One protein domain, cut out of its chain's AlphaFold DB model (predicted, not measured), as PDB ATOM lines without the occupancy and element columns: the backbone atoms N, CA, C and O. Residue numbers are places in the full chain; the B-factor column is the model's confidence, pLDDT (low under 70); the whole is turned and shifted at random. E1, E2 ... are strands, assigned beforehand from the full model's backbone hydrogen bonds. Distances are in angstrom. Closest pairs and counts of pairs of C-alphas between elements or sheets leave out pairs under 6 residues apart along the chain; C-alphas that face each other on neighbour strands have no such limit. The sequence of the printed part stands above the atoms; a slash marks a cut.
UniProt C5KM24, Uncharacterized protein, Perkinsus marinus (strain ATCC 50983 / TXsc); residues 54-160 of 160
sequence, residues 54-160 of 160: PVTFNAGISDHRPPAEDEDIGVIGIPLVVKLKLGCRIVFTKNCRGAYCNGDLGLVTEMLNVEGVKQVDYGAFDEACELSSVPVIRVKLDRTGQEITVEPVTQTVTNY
ATOM      1  N   PRO A  54     208.071 134.882 137.500       88.81
ATOM      2  CA  PRO A  54     209.131 135.112 138.466       88.81
ATOM      3  C   PRO A  54     209.017 136.514 139.072       88.81
ATOM      4  O   PRO A  54     208.744 137.480 138.357       88.81
ATOM      5  N   VAL A  55     209.313 136.620 140.363       88.06
ATOM      6  CA  VAL A  55     209.591 137.895 141.033       88.06
ATOM      7  C   VAL A  55     211.097 138.123 140.989       88.06
ATOM      8  O   VAL A  55     211.882 137.216 141.281       88.06
ATOM      9  N   THR A  56     211.505 139.314 140.559       87.06
ATOM     10  CA  THR A  56     212.917 139.706 140.491       87.06
ATOM     11  C   THR A  56     213.271 140.541 141.714       87.06
ATOM     12  O   THR A  56     212.653 141.569 141.944       87.06
ATOM     13  N   PHE A  57     214.269 140.116 142.476       82.19
ATOM     14  CA  PHE A  57     214.818 140.827 143.622       82.19
ATOM     15  C   PHE A  57     216.184 141.381 143.230       82.19
ATOM     16  O   PHE A  57     217.084 140.613 142.889       82.19
ATOM     17  N   ASN A  58     216.333 142.697 143.260       76.25
ATOM     18  CA  ASN A  58     217.573 143.393 142.954       76.25
ATOM     19  C   ASN A  58     218.121 144.013 144.232       76.25
ATOM     20  O   ASN A  58     217.369 144.626 144.981       76.25
ATOM     21  N   ALA A  59     219.425 143.923 144.460       69.62
ATOM     22  CA  ALA A  59     220.086 144.722 145.487       69.62
ATOM     23  C   ALA A  59     221.186 145.582 144.872       69.62
ATOM     24  O   ALA A  59     222.041 145.065 144.146       69.62
ATOM     25  N   GLY A  60     221.155 146.883 145.164       57.41
ATOM     26  CA  GLY A  60     222.214 147.830 144.808       57.41
ATOM     27  C   GLY A  60     223.316 147.849 145.866       57.41
ATOM     28  O   GLY A  60     223.030 147.651 147.038       57.41
ATOM     29  N   ILE A  61     224.575 148.051 145.476       55.66
ATOM     30  CA  ILE A  61     225.692 148.245 146.415       55.66
ATOM     31  C   ILE A  61     225.947 149.751 146.511       55.66
ATOM     32  O   ILE A  61     226.161 150.396 145.483       55.66
ATOM     33  N   SER A  62     225.925 150.301 147.723       52.16
ATOM     34  CA  SER A  62     226.405 151.652 148.014       52.16
ATOM     35  C   SER A  62     227.812 151.595 148.598       52.16
ATOM     36  O   SER A  62     228.115 150.776 149.466       52.16
ATOM     37  N   ASP A  63     228.682 152.466 148.101       52.12
ATOM     38  CA  ASP A  63     230.008 152.690 148.657       52.12
ATOM     39  C   ASP A  63     229.958 153.952 149.524       52.12
ATOM     40  O   ASP A  63     229.700 155.040 149.014       52.12
ATOM     41  N   HIS A  64     230.147 153.792 150.835       51.62
ATOM     42  CA  HIS A  64     230.121 154.890 151.808       51.62
ATOM     43  C   HIS A  64     231.527 155.356 152.213       51.62
ATOM     44  O   HIS A  64     231.682 156.016 153.245       51.62
ATOM     45  N   ARG A  65     232.576 155.003 151.454       54.59
ATOM     46  CA  ARG A  65     233.921 155.533 151.715       54.59
ATOM     47  C   ARG A  65     233.890 157.071 151.673       54.59
ATOM     48  O   ARG A  65     233.216 157.633 150.808       54.59
ATOM     49  N   PRO A  66     234.596 157.764 152.593       55.16
ATOM     50  CA  PRO A  66     234.732 159.214 152.521       55.16
ATOM     51  C   PRO A  66     235.254 159.588 151.131       55.16
ATOM     52  O   PRO A  66     236.130 158.870 150.638       55.16
ATOM     53  N   PRO A  67     234.769 160.675 150.509       53.62
ATOM     54  CA  PRO A  67     235.324 161.155 149.255       53.62
ATOM     55  C   PRO A  67     236.829 161.350 149.422       53.62
ATOM     56  O   PRO A  67     237.273 162.268 150.108       53.62
ATOM     57  N   ALA A  68     237.622 160.461 148.826       53.72
ATOM     58  CA  ALA A  68     238.922 160.887 148.342       53.72
ATOM     59  C   ALA A  68     238.648 161.964 147.283       53.72
ATOM     60  O   ALA A  68     237.581 161.956 146.675       53.72
ATOM     61  N   GLU A  69     239.575 162.894 147.079       54.81
ATOM     62  CA  GLU A  69     239.433 164.080 146.213       54.81
ATOM     63  C   GLU A  69     239.107 163.784 144.725       54.81
ATOM     64  O   GLU A  69     239.026 164.709 143.921       54.81
ATOM     65  N   ASP A  70     238.871 162.522 144.363       48.81
ATOM     66  CA  ASP A  70     238.398 162.070 143.061       48.81
ATOM     67  C   ASP A  70     236.861 161.932 143.070       48.81
ATOM     68  O   ASP A  70     236.289 161.083 143.757       48.81
ATOM     69  N   GLU A  71     236.185 162.760 142.270       46.38
ATOM     70  CA  GLU A  71     234.720 162.879 142.125       46.38
ATOM     71  C   GLU A  71     234.005 161.627 141.556       46.38
ATOM     72  O   GLU A  71     232.822 161.674 141.225       46.38
ATOM     73  N   ASP A  72     234.675 160.476 141.502       45.03
ATOM     74  CA  ASP A  72     234.157 159.215 140.960       45.03
ATOM     75  C   ASP A  72     233.560 158.292 142.045       45.03
ATOM     76  O   ASP A  72     233.650 157.063 141.952       45.03
ATOM     77  N   ILE A  73     232.874 158.834 143.065       48.09
ATOM     78  CA  ILE A  73     231.946 158.025 143.886       48.09
ATOM     79  C   ILE A  73     230.647 157.830 143.093       48.09
ATOM     80  O   ILE A  73     229.565 158.307 143.435       48.09
ATOM     81  N   GLY A  74     230.764 157.127 141.971       42.84
ATOM     82  CA  GLY A  74     229.629 156.525 141.299       42.84
ATOM     83  C   GLY A  74     229.201 155.301 142.095       42.84
ATOM     84  O   GLY A  74     230.030 154.464 142.436       42.84
ATOM     85  N   VAL A  75     227.909 155.185 142.392       43.66
ATOM     86  CA  VAL A  75     227.282 153.973 142.934       43.66
ATOM     87  C   VAL A  75     227.784 152.754 142.144       43.66
ATOM     88  O   VAL A  75     227.322 152.510 141.029       43.66
ATOM     89  N   ILE A  76     228.733 151.977 142.684       41.88
ATOM     90  CA  ILE A  76     229.186 150.729 142.049       41.88
ATOM     91  C   ILE A  76     228.169 149.644 142.395       41.88
ATOM     92  O   ILE A  76     228.444 148.687 143.112       41.88
ATOM     93  N   GLY A  77     226.954 149.801 141.877       46.19
ATOM     94  CA  GLY A  77     225.950 148.758 141.917       46.19
ATOM     95  C   GLY A  77     226.373 147.647 140.968       46.19
ATOM     96  O   GLY A  77     226.119 147.734 139.773       46.19
ATOM     97  N   ILE A  78     226.992 146.580 141.475       46.41
ATOM     98  CA  ILE A  78     226.822 145.278 140.828       46.41
ATOM     99  C   ILE A  78     225.458 144.790 141.315       46.41
ATOM    100  O   ILE A  78     225.369 144.364 142.469       46.41
ATOM    101  N   PRO A  79     224.385 144.890 140.508       55.41
ATOM    102  CA  PRO A  79     223.071 144.481 140.961       55.41
ATOM    103  C   PRO A  79     223.109 142.979 141.234       55.41
ATOM    104  O   PRO A  79     223.310 142.174 140.318       55.41
ATOM    105  N   LEU A  80     222.929 142.579 142.495       67.50
ATOM    106  CA  LEU A  80     222.623 141.183 142.772       67.50
ATOM    107  C   LEU A  80     221.169 140.975 142.363       67.50
ATOM    108  O   LEU A  80     220.264 141.433 143.051       67.50
ATOM    109  N   VAL A  81     220.971 140.322 141.220       75.50
ATOM    110  CA  VAL A  81     219.646 140.022 140.670       75.50
ATOM    111  C   VAL A  81     219.312 138.563 140.951       75.50
ATOM    112  O   VAL A  81     219.899 137.657 140.353       75.50
ATOM    113  N   VAL A  82     218.340 138.326 141.827       84.88
ATOM    114  CA  VAL A  82     217.806 136.997 142.134       84.88
ATOM    115  C   VAL A  82     216.390 136.904 141.580       84.88
ATOM    116  O   VAL A  82     215.541 137.735 141.872       84.88
ATOM    117  N   LYS A  83     216.113 135.889 140.761       88.94
ATOM    118  CA  LYS A  83     214.763 135.620 140.248       88.94
ATOM    119  C   LYS A  83     214.217 134.391 140.943       88.94
ATOM    120  O   LYS A  83     214.864 133.351 140.886       88.94
ATOM    121  N   LEU A  84     213.042 134.506 141.553       91.62
ATOM    122  CA  LEU A  84     212.398 133.414 142.282       91.62
ATOM    123  C   LEU A  84     210.989 133.164 141.751       91.62
ATOM    124  O   LEU A  84     210.322 134.077 141.268       91.62
ATOM    125  N   LYS A  85     210.531 131.917 141.872       92.75
ATOM    126  CA  LYS A  85     209.140 131.496 141.667       92.75
ATOM    127  C   LYS A  85     208.678 130.681 142.869       92.75
ATOM    128  O   LYS A  85     209.499 130.080 143.561       92.75
ATOM    129  N   LEU A  86     207.370 130.639 143.096       92.44
ATOM    130  CA  LEU A  86     206.788 129.728 144.074       92.44
ATOM    131  C   LEU A  86     207.128 128.281 143.682       92.44
ATOM    132  O   LEU A  86     206.964 127.910 142.523       92.44
ATOM    133  N   GLY A  87     207.637 127.488 144.622       91.56
ATOM    134  CA  GLY A  87     208.078 126.115 144.370       91.56
ATOM    135  C   GLY A  87     209.475 125.984 143.756       91.56
ATOM    136  O   GLY A  87     209.859 124.881 143.375       91.56
ATOM    137  N   CYS A  88     210.261 127.064 143.647       92.12
ATOM    138  CA  CYS A  88     211.669 126.930 143.258       92.12
ATOM    139  C   CYS A  88     212.539 126.462 144.429       92.12
ATOM    140  O   CYS A  88     212.279 126.792 145.590       92.12
ATOM    141  N   ARG A  89     213.582 125.688 144.109       92.25
ATOM    142  CA  ARG A  89     214.616 125.295 145.068       92.25
ATOM    143  C   ARG A  89     215.673 126.383 145.177       92.25
ATOM    144  O   ARG A  89     216.057 126.981 144.171       92.25
ATOM    145  N   ILE A  90     216.169 126.601 146.387       92.38
ATOM    146  CA  ILE A  90     217.233 127.559 146.677       92.38
ATOM    147  C   ILE A  90     218.322 126.924 147.538       92.38
ATOM    148  O   ILE A  90     218.094 125.919 148.210       92.38
ATOM    149  N   VAL A  91     219.496 127.554 147.532       91.81
ATOM    150  CA  VAL A  91     220.594 127.268 148.456       91.81
ATOM    151  C   VAL A  91     220.936 128.533 149.233       91.81
ATOM    152  O   VAL A  91     221.069 129.615 148.656       91.81
ATOM    153  N   PHE A  92     221.078 128.405 150.546       89.38
ATOM    154  CA  PHE A  92     221.528 129.491 151.404       89.38
ATOM    155  C   PHE A  92     223.025 129.717 151.203       89.38
ATOM    156  O   PHE A  92     223.812 128.778 151.248       89.38
ATOM    157  N   THR A  93     223.434 130.968 151.000       86.44
ATOM    158  CA  THR A  93     224.844 131.338 150.758       86.44
ATOM    159  C   THR A  93     225.516 131.982 151.972       86.44
ATOM    160  O   THR A  93     226.693 132.343 151.923       86.44
ATOM    161  N   LYS A  94     224.779 132.134 153.078       82.50
ATOM    162  CA  LYS A  94     225.233 132.748 154.329       82.50
ATOM    163  C   LYS A  94     224.745 131.957 155.532       82.50
ATOM    164  O   LYS A  94     223.775 131.212 155.449       82.50
ATOM    165  N   ASN A  95     225.420 132.159 156.657       82.31
ATOM    166  CA  ASN A  95     225.007 131.621 157.946       82.31
ATOM    167  C   ASN A  95     224.120 132.636 158.676       82.31
ATOM    168  O   ASN A  95     224.502 133.798 158.805       82.31
ATOM    169  N   CYS A  96     223.002 132.177 159.231       82.69
ATOM    170  CA  CYS A  96     222.203 132.909 160.206       82.69
ATOM    171  C   CYS A  96     222.062 132.044 161.461       82.69
ATOM    172  O   CYS A  96     221.442 130.976 161.444       82.69
ATOM    173  N   ARG A  97     222.695 132.479 162.556       79.69
ATOM    174  CA  ARG A  97     222.804 131.685 163.784       79.69
ATOM    175  C   ARG A  97     221.414 131.306 164.303       79.69
ATOM    176  O   ARG A  97     220.623 132.175 164.640       79.69
ATOM    177  N   GLY A  98     221.157 130.003 164.410       77.62
ATOM    178  CA  GLY A  98     219.893 129.465 164.925       77.62
ATOM    179  C   GLY A  98     218.757 129.360 163.902       77.62
ATOM    180  O   GLY A  98     217.701 128.855 164.268       77.62
ATOM    181  N   ALA A  99     218.964 129.770 162.646       83.62
ATOM    182  CA  ALA A  99     217.958 129.668 161.586       83.62
ATOM    183  C   ALA A  99     218.416 128.750 160.439       83.62
ATOM    184  O   ALA A  99     217.820 127.699 160.210       83.62
ATOM    185  N   TYR A 100     219.505 129.105 159.752       88.12
ATOM    186  CA  TYR A 100     220.012 128.379 158.583       88.12
ATOM    187  C   TYR A 100     221.529 128.518 158.440       88.12
ATOM    188  O   TYR A 100     222.143 129.467 158.937       88.12
ATOM    189  N   CYS A 101     222.134 127.570 157.736       88.88
ATOM    190  CA  CYS A 101     223.562 127.545 157.444       88.88
ATOM    191  C   CYS A 101     223.824 127.756 155.949       88.88
ATOM    192  O   CYS A 101     222.990 127.443 155.103       88.88
ATOM    193  N   ASN A 102     225.017 128.243 155.613       88.69
ATOM    194  CA  ASN A 102     225.502 128.241 154.238       88.69
ATOM    195  C   ASN A 102     225.551 126.793 153.723       88.69
ATOM    196  O   ASN A 102     226.130 125.926 154.379       88.69
ATOM    197  N   GLY A 103     224.949 126.551 152.563       88.88
ATOM    198  CA  GLY A 103     224.769 125.227 151.979       88.88
ATOM    199  C   GLY A 103     223.448 124.546 152.339       88.88
ATOM    200  O   GLY A 103     223.139 123.529 151.721       88.88
ATOM    201  N   ASP A 104     222.648 125.092 153.267       91.50
ATOM    202  CA  ASP A 104     221.285 124.591 153.477       91.50
ATOM    203  C   ASP A 104     220.486 124.745 152.174       91.50
ATOM    204  O   ASP A 104     220.599 125.748 151.462       91.50
ATOM    205  N   LEU A 105     219.670 123.742 151.871       93.31
ATOM    206  CA  LEU A 105     218.754 123.734 150.738       93.31
ATOM    207  C   LEU A 105     217.314 123.880 151.238       93.31
ATOM    208  O   LEU A 105     216.982 123.505 152.370       93.31
ATOM    209  N   GLY A 106     216.455 124.440 150.393       93.62
ATOM    210  CA  GLY A 106     215.036 124.531 150.698       93.62
ATOM    211  C   GLY A 106     214.166 124.887 149.504       93.62
ATOM    212  O   GLY A 106     214.649 125.249 148.429       93.62
ATOM    213  N   LEU A 107     212.859 124.786 149.724       94.38
ATOM    214  CA  LEU A 107     211.813 125.081 148.751       94.38
ATOM    215  C   LEU A 107     211.114 126.391 149.118       94.38
ATOM    216  O   LEU A 107     210.670 126.546 150.253       94.38
ATOM    217  N   VAL A 108     210.968 127.310 148.164       94.56
ATOM    218  CA  VAL A 108     210.165 128.529 148.361       94.56
ATOM    219  C   VAL A 108     208.686 128.151 148.409       94.56
ATOM    220  O   VAL A 108     208.107 127.794 147.382       94.56
ATOM    221  N   THR A 109     208.073 128.231 149.589       95.06
ATOM    222  CA  THR A 109     206.665 127.860 149.816       95.06
ATOM    223  C   THR A 109     205.722 129.051 149.799       95.06
ATOM    224  O   THR A 109     204.531 128.865 149.565       95.06
ATOM    225  N   GLU A 110     206.238 130.267 149.978       93.00
ATOM    226  CA  GLU A 110     205.441 131.493 149.949       93.00
ATOM    227  C   GLU A 110     206.310 132.703 149.594       93.00
ATOM    228  O   GLU A 110     207.509 132.736 149.887       93.00
ATOM    229  N   MET A 111     205.697 133.720 148.992       90.25
ATOM    230  CA  MET A 111     206.291 135.046 148.853       90.25
ATOM    231  C   MET A 111     205.399 136.042 149.581       90.25
ATOM    232  O   MET A 111     204.212 136.134 149.282       90.25
ATOM    233  N   LEU A 112     205.965 136.771 150.534       86.88
ATOM    234  CA  LEU A 112     205.243 137.693 151.404       86.88
ATOM    235  C   LEU A 112     205.610 139.129 151.022       86.88
ATOM    236  O   LEU A 112     206.756 139.407 150.666       86.88
ATOM    237  N   ASN A 113     204.642 140.042 151.118       81.88
ATOM    238  CA  ASN A 113     204.823 141.472 150.833       81.88
ATOM    239  C   ASN A 113     205.287 141.777 149.388       81.88
ATOM    240  O   ASN A 113     206.016 142.739 149.155       81.88
ATOM    241  N   VAL A 114     204.874 140.964 148.402       75.81
ATOM    242  CA  VAL A 114     205.204 141.146 146.966       75.81
ATOM    243  C   VAL A 114     203.987 141.058 146.034       75.81
ATOM    244  O   VAL A 114     204.115 140.810 144.833       75.81
ATOM    245  N   GLU A 115     202.781 141.227 146.567       71.38
ATOM    246  CA  GLU A 115     201.538 141.063 145.807       71.38
ATOM    247  C   GLU A 115     201.457 142.048 144.629       71.38
ATOM    248  O   GLU A 115     201.545 143.261 144.791       71.38
ATOM    249  N   GLY A 116     201.315 141.516 143.410       65.62
ATOM    250  CA  GLY A 116     201.264 142.318 142.180       65.62
ATOM    251  C   GLY A 116     202.612 142.889 141.717       65.62
ATOM    252  O   GLY A 116     202.667 143.559 140.683       65.62
ATOM    253  N   VAL A 117     203.706 142.598 142.425       72.00
ATOM    254  CA  VAL A 117     205.034 143.151 142.148       72.00
ATOM    255  C   VAL A 117     205.845 142.196 141.267       72.00
ATOM    256  O   VAL A 117     206.012 141.019 141.571       72.00
ATOM    257  N   LYS A 118     206.388 142.706 140.153       71.31
ATOM    258  CA  LYS A 118     207.304 141.945 139.273       71.31
ATOM    259  C   LYS A 118     208.777 142.113 139.658       71.31
ATOM    260  O   LYS A 118     209.601 141.261 139.316       71.31
ATOM    261  N   GLN A 119     209.099 143.215 140.332       73.81
ATOM    262  CA  GLN A 119     210.455 143.616 140.678       73.81
ATOM    263  C   GLN A 119     210.482 144.310 142.042       73.81
ATOM    264  O   GLN A 119     209.706 145.231 142.274       73.81
ATOM    265  N   VAL A 120     211.389 143.868 142.906       69.75
ATOM    266  CA  VAL A 120     211.700 144.455 144.209       69.75
ATOM    267  C   VAL A 120     213.134 144.957 144.159       69.75
ATOM    268  O   VAL A 120     214.040 144.176 143.871       69.75
ATOM    269  N   ASP A 121     213.338 146.234 144.463       67.62
ATOM    270  CA  ASP A 121     214.660 146.848 144.549       67.62
ATOM    271  C   ASP A 121     214.988 147.138 146.022       67.62
ATOM    272  O   ASP A 121     214.350 147.976 146.657       67.62
ATOM    273  N   TYR A 122     215.979 146.440 146.575       61.84
ATOM    274  CA  TYR A 122     216.569 146.764 147.871       61.84
ATOM    275  C   TYR A 122     217.566 147.914 147.670       61.84
ATOM    276  O   TYR A 122     218.597 147.750 147.006       61.84
ATOM    277  N   GLY A 123     217.231 149.087 148.214       55.44
ATOM    278  CA  GLY A 123     218.143 150.228 148.315       55.44
ATOM    279  C   GLY A 123     219.238 150.013 149.368       55.44
ATOM    280  O   GLY A 123     219.202 149.036 150.116       55.44
ATOM    281  N   ALA A 124     220.203 150.940 149.424       48.00
ATOM    282  CA  ALA A 124     221.184 151.022 150.506       48.00
ATOM    283  C   ALA A 124     220.444 151.105 151.850       48.00
ATOM    284  O   ALA A 124     219.712 152.059 152.108       48.00
ATOM    285  N   PHE A 125     220.561 150.051 152.655       44.69
ATOM    286  CA  PHE A 125     219.894 149.917 153.945       44.69
ATOM    287  C   PHE A 125     220.490 150.925 154.934       44.69
ATOM    288  O   PHE A 125     221.555 150.658 155.480       44.69
ATOM    289  N   ASP A 126     219.809 152.047 155.177       40.38
ATOM    290  CA  ASP A 126     220.189 152.968 156.261       40.38
ATOM    291  C   ASP A 126     219.093 153.204 157.306       40.38
ATOM    292  O   ASP A 126     219.381 153.775 158.352       40.38
ATOM    293  N   GLU A 127     217.862 152.704 157.136       38.47
ATOM    294  CA  GLU A 127     216.845 152.868 158.181       38.47
ATOM    295  C   GLU A 127     216.014 151.617 158.451       38.47
ATOM    296  O   GLU A 127     215.540 150.909 157.561       38.47
ATOM    297  N   ALA A 128     215.856 151.377 159.752       37.28
ATOM    298  CA  ALA A 128     215.051 150.344 160.366       37.28
ATOM    299  C   ALA A 128     213.584 150.462 159.932       37.28
ATOM    300  O   ALA A 128     212.792 151.166 160.552       37.28
ATOM    301  N   CYS A 129     213.207 149.740 158.882       40.00
ATOM    302  CA  CYS A 129     211.809 149.448 158.611       40.00
ATOM    303  C   CYS A 129     211.426 148.153 159.330       40.00
ATOM    304  O   CYS A 129     212.131 147.146 159.260       40.00
ATOM    305  N   GLU A 130     210.303 148.193 160.044       44.00
ATOM    306  CA  GLU A 130     209.685 147.017 160.647       44.00
ATOM    307  C   GLU A 130     209.562 145.893 159.601       44.00
ATOM    308  O   GLU A 130     209.099 146.115 158.479       44.00
ATOM    309  N   LEU A 131     209.949 144.667 159.976       46.69
ATOM    310  CA  LEU A 131     209.905 143.461 159.127       46.69
ATOM    311  C   LEU A 131     208.539 143.226 158.448       46.69
ATOM    312  O   LEU A 131     208.456 142.488 157.470       46.69
ATOM    313  N   SER A 132     207.470 143.850 158.956       47.84
ATOM    314  CA  SER A 132     206.100 143.767 158.445       47.84
ATOM    315  C   SER A 132     205.933 144.299 157.016       47.84
ATOM    316  O   SER A 132     204.996 143.878 156.348       47.84
ATOM    317  N   SER A 133     206.832 145.163 156.530       59.22
ATOM    318  CA  SER A 133     206.727 145.791 155.196       59.22
ATOM    319  C   SER A 133     207.830 145.380 154.216       59.22
ATOM    320  O   SER A 133     207.825 145.811 153.063       59.22
ATOM    321  N   VAL A 134     208.785 144.553 154.648       70.88
ATOM    322  CA  VAL A 134     209.913 144.133 153.807       70.88
ATOM    323  C   VAL A 134     209.493 142.925 152.961       70.88
ATOM    324  O   VAL A 134     208.936 141.968 153.506       70.88
ATOM    325  N   PRO A 135     209.743 142.928 151.638       77.75
ATOM    326  CA  PRO A 135     209.593 141.748 150.795       77.75
ATOM    327  C   PRO A 135     210.440 140.588 151.315       77.75
ATOM    328  O   PRO A 135     211.663 140.698 151.424       77.75
ATOM    329  N   VAL A 136     209.796 139.468 151.625       87.06
ATOM    330  CA  VAL A 136     210.452 138.271 152.166       87.06
ATOM    331  C   VAL A 136     209.877 137.014 151.523       87.06
ATOM    332  O   VAL A 136     208.815 137.030 150.900       87.06
ATOM    333  N   ILE A 137     210.586 135.901 151.665       91.50
ATOM    334  CA  ILE A 137     210.126 134.585 151.217       91.50
ATOM    335  C   ILE A 137     210.009 133.641 152.404       91.50
ATOM    336  O   ILE A 137     210.808 133.703 153.343       91.50
ATOM    337  N   ARG A 138     209.032 132.738 152.343       93.94
ATOM    338  CA  ARG A 138     208.971 131.577 153.227       93.94
ATOM    339  C   ARG A 138     209.624 130.396 152.532       93.94
ATOM    340  O   ARG A 138     209.348 130.116 151.364       93.94
ATOM    341  N   VAL A 139     210.520 129.734 153.249       94.81
ATOM    342  CA  VAL A 139     211.309 128.617 152.741       94.81
ATOM    343  C   VAL A 139     211.146 127.441 153.682       94.81
ATOM    344  O   VAL A 139     211.403 127.566 154.880       94.81
ATOM    345  N   LYS A 140     210.762 126.291 153.135       95.75
ATOM    346  CA  LYS A 140     210.800 125.015 153.844       95.75
ATOM    347  C   LYS A 140     212.187 124.401 153.685       95.75
ATOM    348  O   LYS A 140     212.584 124.076 152.567       95.75
ATOM    349  N   LEU A 141     212.923 124.268 154.785       94.12
ATOM    350  CA  LEU A 141     214.263 123.677 154.793       94.12
ATOM    351  C   LEU A 141     214.198 122.169 154.559       94.12
ATOM    352  O   LEU A 141     213.432 121.478 155.229       94.12
ATOM    353  N   ASP A 142     215.069 121.641 153.703       91.69
ATOM    354  CA  ASP A 142     215.110 120.198 153.428       91.69
ATOM    355  C   ASP A 142     215.554 119.397 154.655       91.69
ATOM    356  O   ASP A 142     214.967 118.373 154.993       91.69
ATOM    357  N   ARG A 143     216.573 119.892 155.372       88.44
ATOM    358  CA  ARG A 143     217.192 119.160 156.490       88.44
ATOM    359  C   ARG A 143     216.275 118.966 157.700       88.44
ATOM    360  O   ARG A 143     216.474 118.025 158.461       88.44
ATOM    361  N   THR A 144     215.335 119.881 157.932       89.75
ATOM    362  CA  THR A 144     214.477 119.882 159.134       89.75
ATOM    363  C   THR A 144     212.987 119.871 158.818       89.75
ATOM    364  O   THR A 144     212.186 119.644 159.720       89.75
ATOM    365  N   GLY A 145     212.588 120.168 157.580       91.06
ATOM    366  CA  GLY A 145     211.193 120.407 157.208       91.06
ATOM    367  C   GLY A 145     210.594 121.690 157.797       91.06
ATOM    368  O   GLY A 145     209.413 121.949 157.572       91.06
ATOM    369  N   GLN A 146     211.376 122.478 158.543       93.44
ATOM    370  CA  GLN A 146     210.931 123.715 159.178       93.44
ATOM    371  C   GLN A 146     210.706 124.808 158.131       93.44
ATOM    372  O   GLN A 146     211.523 124.977 157.226       93.44
ATOM    373  N   GLU A 147     209.640 125.588 158.302       95.00
ATOM    374  CA  GLU A 147     209.440 126.819 157.544       95.00
ATOM    375  C   GLU A 147     210.097 128.007 158.245       95.00
ATOM    376  O   GLU A 147     209.904 128.238 159.441       95.00
ATOM    377  N   ILE A 148     210.877 128.765 157.481       92.56
ATOM    378  CA  ILE A 148     211.547 129.979 157.937       92.56
ATOM    379  C   ILE A 148     211.250 131.131 156.981       92.56
ATOM    380  O   ILE A 148     211.122 130.932 155.774       92.56
ATOM    381  N   THR A 149     211.154 132.342 157.522       90.75
ATOM    382  CA  THR A 149     211.031 133.569 156.728       90.75
ATOM    383  C   THR A 149     212.410 134.184 156.555       90.75
ATOM    384  O   THR A 149     213.123 134.375 157.540       90.75
ATOM    385  N   VAL A 150     212.792 134.487 155.316       87.50
ATOM    386  CA  VAL A 150     214.112 135.038 154.989       87.50
ATOM    387  C   VAL A 150     214.016 136.119 153.923       87.50
ATOM    388  O   VAL A 150     213.121 136.108 153.078       87.50
ATOM    389  N   GLU A 151     214.974 137.038 153.939       84.56
ATOM    390  CA  GLU A 151     215.173 137.998 152.859       84.56
ATOM    391  C   GLU A 151     215.884 137.296 151.686       84.56
ATOM    392  O   GLU A 151     216.971 136.738 151.879       84.56
ATOM    393  N   PRO A 152     215.308 137.309 150.468       79.44
ATOM    394  CA  PRO A 152     215.916 136.730 149.264       79.44
ATOM    395  C   PRO A 152     217.321 137.247 148.974       79.44
ATOM    396  O   PRO A 152     218.135 136.552 148.363       79.44
ATOM    397  N   VAL A 153     217.590 138.480 149.397       74.31
ATOM    398  CA  VAL A 153     218.885 139.124 149.277       74.31
ATOM    399  C   VAL A 153     219.254 139.729 150.622       74.31
ATOM    400  O   VAL A 153     218.706 140.743 151.023       74.31
ATOM    401  N   THR A 154     220.224 139.123 151.297       58.84
ATOM    402  CA  THR A 154     220.846 139.703 152.489       58.84
ATOM    403  C   THR A 154     222.136 140.382 152.050       58.84
ATOM    404  O   THR A 154     223.121 139.709 151.730       58.84
ATOM    405  N   GLN A 155     222.185 141.710 151.973       55.25
ATOM    406  CA  GLN A 155     223.474 142.377 151.786       55.25
ATOM    407  C   GLN A 155     224.245 142.430 153.105       55.25
ATOM    408  O   GLN A 155     223.691 142.610 154.181       55.25
ATOM    409  N   THR A 156     225.557 142.230 153.017       44.97
ATOM    410  CA  THR A 156     226.484 142.610 154.084       44.97
ATOM    411  C   THR A 156     227.462 143.554 153.416       44.97
ATOM    412  O   THR A 156     228.318 143.102 152.660       44.97
ATOM    413  N   VAL A 157     227.289 144.855 153.629       42.50
ATOM    414  CA  VAL A 157     228.293 145.846 153.245       42.50
ATOM    415  C   VAL A 157     229.415 145.703 154.270       42.50
ATOM    416  O   VAL A 157     229.252 146.061 155.432       42.50
ATOM    417  N   THR A 158     230.511 145.040 153.900       36.06
ATOM    418  CA  THR A 158     231.690 144.949 154.772       36.06
ATOM    419  C   THR A 158     232.624 146.091 154.403       36.06
ATOM    420  O   THR A 158     233.315 146.016 153.391       36.06
ATOM    421  N   ASN A 159     232.609 147.153 155.209       34.97
ATOM    422  CA  ASN A 159     233.642 148.185 155.177       34.97
ATOM    423  C   ASN A 159     234.962 147.536 155.625       34.97
ATOM    424  O   ASN A 159     235.035 147.031 156.746       34.97
ATOM    425  N   TYR A 160     235.969 147.520 154.753       34.75
ATOM    426  CA  TYR A 160     237.366 147.299 155.132       34.75
ATOM    427  C   TYR A 160     238.123 148.612 154.997       34.75
ATOM    428  O   TYR A 160     237.920 149.284 153.960       34.75
TER     429      TYR A 160
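AT A GLANCE: This is residues 54 to 160 of the 160 residues of an uncharacterized protein of Perkinsus marinus (strain ATCC 50983 / TXsc) (UniProt C5KM24). With little regular structure, a strongly twisted four-strand sheet, E3 E4 E6 E7, and a smaller sheet, E2 E1 E5, make the body, and residues 66 to 72, between E1 and E2, stick out. The printed part has 107 residues, no named helix and seven strands, E1 to E7; the class is all strand, with 35 residues in named elements. It spans 53 by 32 by 24 A and is only just loose, close to compact, with a radius of gyration of the C-alphas of 15.8 A.

HOW THE PARTS SIT: E4, residues 105 to 112, is antiparallel to E6, residues 136 to 141, with N 109 and O 138 2.9 A apart. Edge strands E3, residues 89 to 91, and E7, residues 147 to 150, form hairpins with E4 and E6; N 90 and O 106, and N 148 and O 139, are 2.9 A apart. E1, residues 55 to 59, is antiparallel to E2, residues 80 to 84, N 57 to O 82 2.8 A, and parallel to E5, residues 119 to 122, N 58 to O 120 2.8 A.

IN THESE COORDINATES: E4 is 19.4 A long. C-alpha 55 is at (209.591, 137.895, 141.033), C-alpha 150 at (214.112, 135.038, 154.989).

THE WHOLE: The printed part has no cut. Links E1 to E2, E3 to E4 and E5 to E6 are long. pLDDT is under 70 in 44 residues, among them 59 to 80.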